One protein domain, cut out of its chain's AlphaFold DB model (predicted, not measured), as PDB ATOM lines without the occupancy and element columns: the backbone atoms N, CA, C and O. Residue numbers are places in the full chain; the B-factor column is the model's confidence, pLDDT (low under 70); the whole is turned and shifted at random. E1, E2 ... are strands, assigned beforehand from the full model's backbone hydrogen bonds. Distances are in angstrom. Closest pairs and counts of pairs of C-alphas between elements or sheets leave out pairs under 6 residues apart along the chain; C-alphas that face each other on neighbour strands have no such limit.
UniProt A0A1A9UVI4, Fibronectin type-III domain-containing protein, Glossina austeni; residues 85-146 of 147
ATOM      1  N   ILE A  85     -44.759 -13.676 -39.520       96.00
ATOM      2  CA  ILE A  85     -43.331 -13.952 -39.310       96.00
ATOM      3  C   ILE A  85     -42.821 -13.051 -38.191       96.00
ATOM      4  O   ILE A  85     -42.650 -11.853 -38.405       96.00
ATOM      5  N   VAL A  86     -42.552 -13.602 -37.007       95.88
ATOM      6  CA  VAL A  86     -41.929 -12.838 -35.913       95.88
ATOM      7  C   VAL A  86     -40.497 -12.481 -36.308       95.88
ATOM      8  O   VAL A  86     -39.680 -13.364 -36.548       95.88
ATOM      9  N   VAL A  87     -40.197 -11.183 -36.386       96.06
ATOM     10  CA  VAL A  87     -38.872 -10.686 -36.788       96.06
ATOM     11  C   VAL A  87     -38.008 -10.308 -35.597       96.06
ATOM     12  O   VAL A  87     -36.788 -10.402 -35.674       96.06
ATOM     13  N   ASN A  88     -38.621  -9.862 -34.500       95.69
ATOM     14  CA  ASN A  88     -37.889  -9.484 -33.303       95.69
ATOM     15  C   ASN A  88     -38.777  -9.579 -32.060       95.69
ATOM     16  O   ASN A  88     -39.975  -9.286 -32.103       95.69
ATOM     17  N   LEU A  89     -38.151  -9.932 -30.945       94.31
ATOM     18  CA  LEU A  89     -38.731  -9.924 -29.618       94.31
ATOM     19  C   LEU A  89     -37.702  -9.323 -28.657       94.31
ATOM     20  O   LEU A  89     -36.632  -9.890 -28.453       94.31
ATOM     21  N   THR A  90     -37.995  -8.156 -28.090       94.12
ATOM     22  CA  THR A  90     -37.042  -7.416 -27.251       94.12
ATOM     23  C   THR A  90     -37.658  -7.077 -25.904       94.12
ATOM     24  O   THR A  90     -38.713  -6.450 -25.836       94.12
ATOM     25  N   CYS A  91     -36.977  -7.462 -24.828       90.19
ATOM     26  CA  CYS A  91     -37.308  -7.044 -23.472       90.19
ATOM     27  C   CYS A  91     -36.698  -5.660 -23.212       90.19
ATOM     28  O   CYS A  91     -35.489  -5.485 -23.367       90.19
ATOM     29  N   HIS A  92     -37.524  -4.669 -22.868       84.00
ATOM     30  CA  HIS A  92     -37.053  -3.304 -22.600       84.00
ATOM     31  C   HIS A  92     -36.930  -3.002 -21.105       84.00
ATOM     32  O   HIS A  92     -36.119  -2.166 -20.718       84.00
ATOM     33  N   SER A  93     -37.743  -3.651 -20.275       86.06
ATOM     34  CA  SER A  93     -37.703  -3.561 -18.814       86.06
ATOM     35  C   SER A  93     -38.234  -4.860 -18.213       86.06
ATOM     36  O   SER A  93     -38.752  -5.698 -18.945       86.06
ATOM     37  N   GLN A  94     -38.158  -5.007 -16.888       84.12
ATOM     38  CA  GLN A  94     -38.718  -6.160 -16.169       84.12
ATOM     39  C   GLN A  94     -40.187  -6.441 -16.536       84.12
ATOM     40  O   GLN A  94     -40.591  -7.596 -16.627       84.12
ATOM     41  N   ASP A  95     -40.922  -5.377 -16.864       88.12
ATOM     42  CA  ASP A  95     -42.367  -5.387 -17.069       88.12
ATOM     43  C   ASP A  95     -42.771  -5.016 -18.504       88.12
ATOM     44  O   ASP A  95     -43.937  -4.722 -18.766       88.12
ATOM     45  N   SER A  96     -41.840  -4.963 -19.471       90.31
ATOM     46  CA  SER A  96     -42.209  -4.609 -20.849       90.31
ATOM     47  C   SER A  96     -41.433  -5.319 -21.952       90.31
ATOM     48  O   SER A  96     -40.207  -5.443 -21.930       90.31
ATOM     49  N   LEU A  97     -42.184  -5.715 -22.979       92.88
ATOM     50  CA  LEU A  97     -41.722  -6.469 -24.137       92.88
ATOM     51  C   LEU A  97     -42.202  -5.799 -25.422       92.88
ATOM     52  O   LEU A  97     -43.374  -5.462 -25.542       92.88
ATOM     53  N   THR A  98     -41.330  -5.654 -26.410       94.56
ATOM     54  CA  THR A  98     -41.720  -5.292 -27.774       94.56
ATOM     55  C   THR A  98     -41.642  -6.520 -28.660       94.56
ATOM     56  O   THR A  98     -40.595  -7.160 -28.746       94.56
ATOM     57  N   ILE A  99     -42.734  -6.817 -29.359       95.44
ATOM     58  CA  ILE A  99     -42.777  -7.822 -30.420       95.44
ATOM     59  C   ILE A  99     -42.916  -7.120 -31.766       95.44
ATOM     60  O   ILE A  99     -43.660  -6.147 -31.896       95.44
ATOM     61  N   ARG A 100     -42.169  -7.599 -32.761       96.00
ATOM     62  CA  ARG A 100     -42.241  -7.154 -34.152       96.00
ATOM     63  C   ARG A 100     -42.476  -8.351 -35.055       96.00
ATOM     64  O   ARG A 100     -41.827  -9.386 -34.884       96.00
ATOM     65  N   TRP A 101     -43.373  -8.214 -36.020       96.75
ATOM     66  CA  TRP A 101     -43.704  -9.277 -36.961       96.75
ATOM     67  C   TRP A 101     -44.053  -8.721 -38.336       96.75
ATOM     68  O   TRP A 101     -44.571  -7.616 -38.464       96.75
ATOM     69  N   LYS A 102     -43.796  -9.514 -39.372       95.88
ATOM     70  CA  LYS A 102     -44.297  -9.281 -40.723       95.88
ATOM     71  C   LYS A 102     -45.627  -9.989 -40.925       95.88
ATOM     72  O   LYS A 102     -45.913 -10.998 -40.272       95.88
ATOM     73  N   ARG A 103     -46.419  -9.470 -41.859       94.31
ATOM     74  CA  ARG A 103     -47.671 -10.104 -42.283       94.31
ATOM     75  C   ARG A 103     -47.455 -11.549 -42.785       94.31
ATOM     76  O   ARG A 103     -46.344 -11.879 -43.209       94.31
ATOM     77  N   PRO A 104     -48.502 -12.391 -42.766       94.31
ATOM     78  CA  PRO A 104     -48.509 -13.717 -43.383       94.31
ATOM     79  C   PRO A 104     -48.064 -13.702 -44.850       94.31
ATOM     80  O   PRO A 104     -48.318 -12.735 -45.570       94.31
ATOM     81  N   LEU A 105     -47.418 -14.784 -45.294       91.06
ATOM     82  CA  LEU A 105     -47.050 -14.964 -46.703       91.06
ATOM     83  C   LEU A 105     -48.261 -15.357 -47.547       91.06
ATOM     84  O   LEU A 105     -48.415 -14.866 -48.661       91.06
ATOM     85  N   GLU A 106     -49.124 -16.208 -46.998       90.56
ATOM     86  CA  GLU A 106     -50.361 -16.629 -47.642       90.56
ATOM     87  C   GLU A 106     -51.529 -15.952 -46.933       90.56
ATOM     88  O   GLU A 106     -51.727 -16.121 -45.730       90.56
ATOM     89  N   TYR A 107     -52.280 -15.140 -47.664       90.06
ATOM     90  CA  TYR A 107     -53.500 -14.499 -47.194       90.06
ATOM     91  C   TYR A 107     -54.357 -14.116 -48.398       90.06
ATOM     92  O   TYR A 107     -53.856 -13.997 -49.518       90.06
ATOM     93  N   TYR A 108     -55.649 -13.909 -48.172       86.81
ATOM     94  CA  TYR A 108     -56.584 -13.558 -49.231       86.81
ATOM     95  C   TYR A 108     -57.028 -12.112 -49.070       86.81
ATOM     96  O   TYR A 108     -57.620 -11.755 -48.057       86.81
ATOM     97  N   ASN A 109     -56.751 -11.298 -50.090       85.38
ATOM     98  CA  ASN A 109     -57.070  -9.872 -50.166       85.38
ATOM     99  C   ASN A 109     -56.324  -8.990 -49.146       85.38
ATOM    100  O   ASN A 109     -55.384  -8.288 -49.516       85.38
ATOM    101  N   ASN A 110     -56.701  -9.044 -47.871       88.69
ATOM    102  CA  ASN A 110     -56.157  -8.202 -46.813       88.69
ATOM    103  C   ASN A 110     -56.107  -8.966 -45.478       88.69
ATOM    104  O   ASN A 110     -56.814  -9.948 -45.274       88.69
ATOM    105  N   ILE A 111     -55.238  -8.523 -44.570       91.88
ATOM    106  CA  ILE A 111     -55.274  -8.961 -43.171       91.88
ATOM    107  C   ILE A 111     -56.126  -7.945 -42.419       91.88
ATOM    108  O   ILE A 111     -55.870  -6.750 -42.537       91.88
ATOM    109  N   ASP A 112     -57.110  -8.402 -41.649       91.69
ATOM    110  CA  ASP A 112     -57.971  -7.502 -40.872       91.69
ATOM    111  C   ASP A 112     -57.319  -7.107 -39.537       91.69
ATOM    112  O   ASP A 112     -57.304  -5.942 -39.137       91.69
ATOM    113  N   PHE A 113     -56.777  -8.090 -38.810       94.19
ATOM    114  CA  PHE A 113     -56.164  -7.893 -37.498       94.19
ATOM    115  C   PHE A 113     -55.234  -9.046 -37.110       94.19
ATOM    116  O   PHE A 113     -55.350 -10.170 -37.596       94.19
ATOM    117  N   TYR A 114     -54.349  -8.762 -36.162       95.06
ATOM    118  CA  TYR A 114     -53.540  -9.720 -35.425       95.06
ATOM    119  C   TYR A 114     -54.091  -9.889 -34.009       95.06
ATOM    120  O   TYR A 114     -54.637  -8.949 -33.425       95.06
ATOM    121  N   VAL A 115     -53.910 -11.079 -33.436       95.19
ATOM    122  CA  VAL A 115     -54.176 -11.347 -32.018       95.19
ATOM    123  C   VAL A 115     -52.889 -11.822 -31.372       95.19
ATOM    124  O   VAL A 115     -52.296 -12.806 -31.808       95.19
ATOM    125  N   ILE A 116     -52.470 -11.131 -30.318       93.88
ATOM    126  CA  ILE A 116     -51.329 -11.520 -29.499       93.88
ATOM    127  C   ILE A 116     -51.864 -12.072 -28.191       93.88
ATOM    128  O   ILE A 116     -52.546 -11.363 -27.454       93.88
ATOM    129  N   LYS A 117     -51.526 -13.329 -27.910       92.75
ATOM    130  CA  LYS A 117     -51.866 -13.995 -26.657       92.75
ATOM    131  C   LYS A 117     -50.654 -13.994 -25.744       92.75
ATOM    132  O   LYS A 117     -49.605 -14.513 -26.122       92.75
ATOM    133  N   THR A 118     -50.787 -13.432 -24.552       89.62
ATOM    134  CA  THR A 118     -49.738 -13.471 -23.528       89.62
ATOM    135  C   THR A 118     -50.208 -14.265 -22.319       89.62
ATOM    136  O   THR A 118     -51.369 -14.194 -21.930       89.62
ATOM    137  N   LYS A 119     -49.309 -15.055 -21.731       89.31
ATOM    138  CA  LYS A 119     -49.580 -15.886 -20.553       89.31
ATOM    139  C   LYS A 119     -48.367 -15.831 -19.633       89.31
ATOM    140  O   LYS A 119     -47.246 -16.025 -20.100       89.31
ATOM    141  N   ILE A 120     -48.591 -15.572 -18.347       85.19
ATOM    142  CA  ILE A 120     -47.541 -15.686 -17.330       85.19
ATOM    143  C   ILE A 120     -47.357 -17.173 -17.031       85.19
ATOM    144  O   ILE A 120     -48.324 -17.887 -16.764       85.19
ATOM    145  N   ILE A 121     -46.115 -17.652 -17.094       85.88
ATOM    146  CA  ILE A 121     -45.801 -19.053 -16.806       85.88
ATOM    147  C   ILE A 121     -46.235 -19.370 -15.368       85.88
ATOM    148  O   ILE A 121     -45.856 -18.672 -14.433       85.88
ATOM    149  N   GLY A 122     -47.043 -20.417 -15.200       87.44
ATOM    150  CA  GLY A 122     -47.587 -20.828 -13.900       87.44
ATOM    151  C   GLY A 122     -48.956 -20.235 -13.550       87.44
ATOM    152  O   GLY A 122     -49.596 -20.731 -12.629       87.44
ATOM    153  N   GLN A 123     -49.452 -19.244 -14.297       86.81
ATOM    154  CA  GLN A 123     -50.858 -18.828 -14.245       86.81
ATOM    155  C   GLN A 123     -51.620 -19.463 -15.401       86.81
ATOM    156  O   GLN A 123     -51.050 -19.646 -16.473       86.81
ATOM    157  N   ASP A 124     -52.903 -19.782 -15.223       85.06
ATOM    158  CA  ASP A 124     -53.703 -20.344 -16.319       85.06
ATOM    159  C   ASP A 124     -54.384 -19.276 -17.194       85.06
ATOM    160  O   ASP A 124     -54.794 -19.529 -18.327       85.06
ATOM    161  N   THR A 125     -54.431 -18.041 -16.702       88.25
ATOM    162  CA  THR A 125     -55.015 -16.900 -17.401       88.25
ATOM    163  C   THR A 125     -54.100 -16.383 -18.507       88.25
ATOM    164  O   THR A 125     -52.896 -16.209 -18.311       88.25
ATOM    165  N   HIS A 126     -54.690 -16.087 -19.663       88.62
ATOM    166  CA  HIS A 126     -54.027 -15.406 -20.768       88.62
ATOM    167  C   HIS A 126     -54.713 -14.068 -21.060       88.62
ATOM    168  O   HIS A 126     -55.893 -13.883 -20.760       88.62
ATOM    169  N   ARG A 127     -53.968 -13.140 -21.657       90.50
ATOM    170  CA  ARG A 127     -54.473 -11.862 -22.155       90.50
ATOM    171  C   ARG A 127     -54.382 -11.845 -23.674       90.50
ATOM    172  O   ARG A 127     -53.309 -12.075 -24.227       90.50
ATOM    173  N   ASP A 128     -55.489 -11.491 -24.316       94.44
ATOM    174  CA  ASP A 128     -55.561 -11.299 -25.761       94.44
ATOM    175  C   ASP A 128     -55.489  -9.805 -26.096       94.44
ATOM    176  O   ASP A 128     -56.233  -8.982 -25.558       94.44
ATOM    177  N   ILE A 129     -54.571  -9.444 -26.990       93.56
ATOM    178  CA  ILE A 129     -54.387  -8.084 -27.494       93.56
ATOM    179  C   ILE A 129     -54.648  -8.110 -28.996       93.56
ATOM    180  O   ILE A 129     -53.909  -8.741 -29.752       93.56
ATOM    181  N   ARG A 130     -55.701  -7.415 -29.431       95.44
ATOM    182  CA  ARG A 130     -56.051  -7.273 -30.847       95.44
ATOM    183  C   ARG A 130     -55.382  -6.037 -31.439       95.44
ATOM    184  O   ARG A 130     -55.528  -4.945 -30.898       95.44
ATOM    185  N   ILE A 131     -54.708  -6.210 -32.571       94.75
ATOM    186  CA  ILE A 131     -54.043  -5.142 -33.323       94.75
ATOM    187  C   ILE A 131     -54.625  -5.124 -34.732       94.75
ATOM    188  O   ILE A 131     -54.497  -6.111 -35.446       94.75
ATOM    189  N   ASN A 132     -55.266  -4.032 -35.144       94.44
ATOM    190  CA  ASN A 132     -55.761  -3.919 -36.518       94.44
ATOM    191  C   ASN A 132     -54.581  -3.879 -37.494       94.44
ATOM    192  O   ASN A 132     -53.571  -3.227 -37.224       94.44
ATOM    193  N   ALA A 133     -54.706  -4.589 -38.607       91.75
ATOM    194  CA  ALA A 133     -53.671  -4.613 -39.624       91.75
ATOM    195  C   ALA A 133     -53.813  -3.412 -40.570       91.75
ATOM    196  O   ALA A 133     -54.910  -2.922 -40.834       91.75
ATOM    197  N   SER A 134     -52.675  -2.931 -41.067       88.19
ATOM    198  CA  SER A 134     -52.598  -1.876 -42.075       88.19
ATOM    199  C   SER A 134     -52.200  -2.498 -43.408       88.19
ATOM    200  O   SER A 134     -51.187  -3.186 -43.492       88.19
ATOM    201  N   GLU A 135     -52.959  -2.227 -44.471       81.31
ATOM    202  CA  GLU A 135     -52.631  -2.713 -45.821       81.31
ATOM    203  C   GLU A 135     -51.285  -2.179 -46.333       81.31
ATOM    204  O   GLU A 135     -50.617  -2.827 -47.140       81.31
ATOM    205  N   LYS A 136     -50.880  -0.995 -45.851       82.56
ATOM    206  CA  LYS A 136     -49.650  -0.312 -46.267       82.56
ATOM    207  C   LYS A 136     -48.415  -0.797 -45.510       82.56
ATOM    208  O   LYS A 136     -47.304  -0.642 -46.010       82.56
ATOM    209  N   GLU A 137     -48.589  -1.359 -44.316       83.81
ATOM    210  CA  GLU A 137     -47.477  -1.772 -43.460       83.81
ATOM    211  C   GLU A 137     -47.249  -3.280 -43.564       83.81
ATOM    212  O   GLU A 137     -48.087  -4.098 -43.192       83.81
ATOM    213  N   LEU A 138     -46.079  -3.661 -44.075       86.56
ATOM    214  CA  LEU A 138     -45.681  -5.069 -44.183       86.56
ATOM    215  C   LEU A 138     -45.172  -5.644 -42.857       86.56
ATOM    216  O   LEU A 138     -45.138  -6.864 -42.695       86.56
ATOM    217  N   GLU A 139     -44.769  -4.769 -41.938       93.06
ATOM    218  CA  GLU A 139     -44.248  -5.089 -40.616       93.06
ATOM    219  C   GLU A 139     -44.994  -4.269 -39.564       93.06
ATOM    220  O   GLU A 139     -45.232  -3.078 -39.744       93.06
ATOM    221  N   THR A 140     -45.352  -4.916 -38.462       94.12
ATOM    222  CA  THR A 140     -46.053  -4.316 -37.331       94.12
ATOM    223  C   THR A 140     -45.239  -4.554 -36.066       94.12
ATOM    224  O   THR A 140     -44.627  -5.609 -35.884       94.12
ATOM    225  N   ALA A 141     -45.227  -3.564 -35.178       93.75
ATOM    226  CA  ALA A 141     -44.575  -3.639 -33.881       93.75
ATOM    227  C   ALA A 141     -45.556  -3.230 -32.783       93.75
ATOM    228  O   ALA A 141     -46.264  -2.236 -32.926       93.75
ATOM    229  N   VAL A 142     -45.560  -3.951 -31.661       93.88
ATOM    230  CA  VAL A 142     -46.296  -3.529 -30.466       93.88
ATOM    231  C   VAL A 142     -45.452  -3.713 -29.218       93.88
ATOM    232  O   VAL A 142     -44.750  -4.714 -29.063       93.88
ATOM    233  N   ARG A 143     -45.549  -2.738 -28.313       93.19
ATOM    234  CA  ARG A 143     -45.015  -2.833 -26.959       93.19
ATOM    235  C   ARG A 143     -46.122  -3.274 -26.006       93.19
ATOM    236  O   ARG A 143     -47.188  -2.667 -25.960       93.19
ATOM    237  N   ILE A 144     -45.848  -4.319 -25.245       91.19
ATOM    238  CA  ILE A 144     -46.724  -4.926 -24.251       91.19
ATOM    239  C   ILE A 144     -46.122  -4.638 -22.882       91.19
ATOM    240  O   ILE A 144     -44.942  -4.907 -22.663       91.19
ATOM    241  N   ASN A 145     -46.936  -4.104 -21.977       88.81
ATOM    242  CA  ASN A 145     -46.564  -3.901 -20.581       88.81
ATOM    243  C   ASN A 145     -47.318  -4.914 -19.703       88.81
ATOM    244  O   ASN A 145     -48.521  -5.132 -19.905       88.81
ATOM    245  N   PHE A 146     -46.600  -5.521 -18.765       80.56
ATOM    246  CA  PHE A 146     -47.077  -6.478 -17.775       80.56
ATOM    247  C   PHE A 146     -47.098  -5.757 -16.424       80.56
ATOM    248  O   PHE A 146     -46.045  -5.535 -15.846       80.56
TER     249      PHE A 146
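Overview. This is residues 85 to 146 of the 147 residues of the protein "Fibronectin type-III domain-containing protein" of Glossina austeni (UniProt A0A1A9UVI4). Two small antiparallel sheets lie as loose layers, partly face to face: E1, E2 and E5 in one, the hairpin of E3 and E4 in the other. The 62 printed residues hold five named strands, E1 to E5 along the chain, and no named helix: all strand. The three-strand order is E1, E2, E5. The whole is only just loose, radius of gyration of the C-alphas 13.0 A, spanning 38 by 24 by 16 A.

Arrangement. E1, residues 85 to 93, and E2, 96 to 102, form an antiparallel hairpin; N 90 and O 98 are 2.9 A apart. E3, 113 to 119, and E4, 126 to 132, form another; N 114 to O 131 is 2.7 A. E5, 139 to 145, is antiparallel to E2; N 144 to O 97 is 2.7 A. E4 and E5 are near each other, closest C-alphas 8.4 A.

Along the chain. E1, 23.7 A long, begins at C-alpha 85 (-43.331, -13.952, -39.310). E2 is 20.5 A, E3 19.9 A, E4 19.6 A. E5, 20.2 A, ends at C-alpha 145 (-46.564, -3.901, -20.581).

Size, cuts and confidence. C-alphas 109 and 122 are farthest apart, 39.1 A. The printed part has no cut or long link; no printed residue is under 70 in pLDDT.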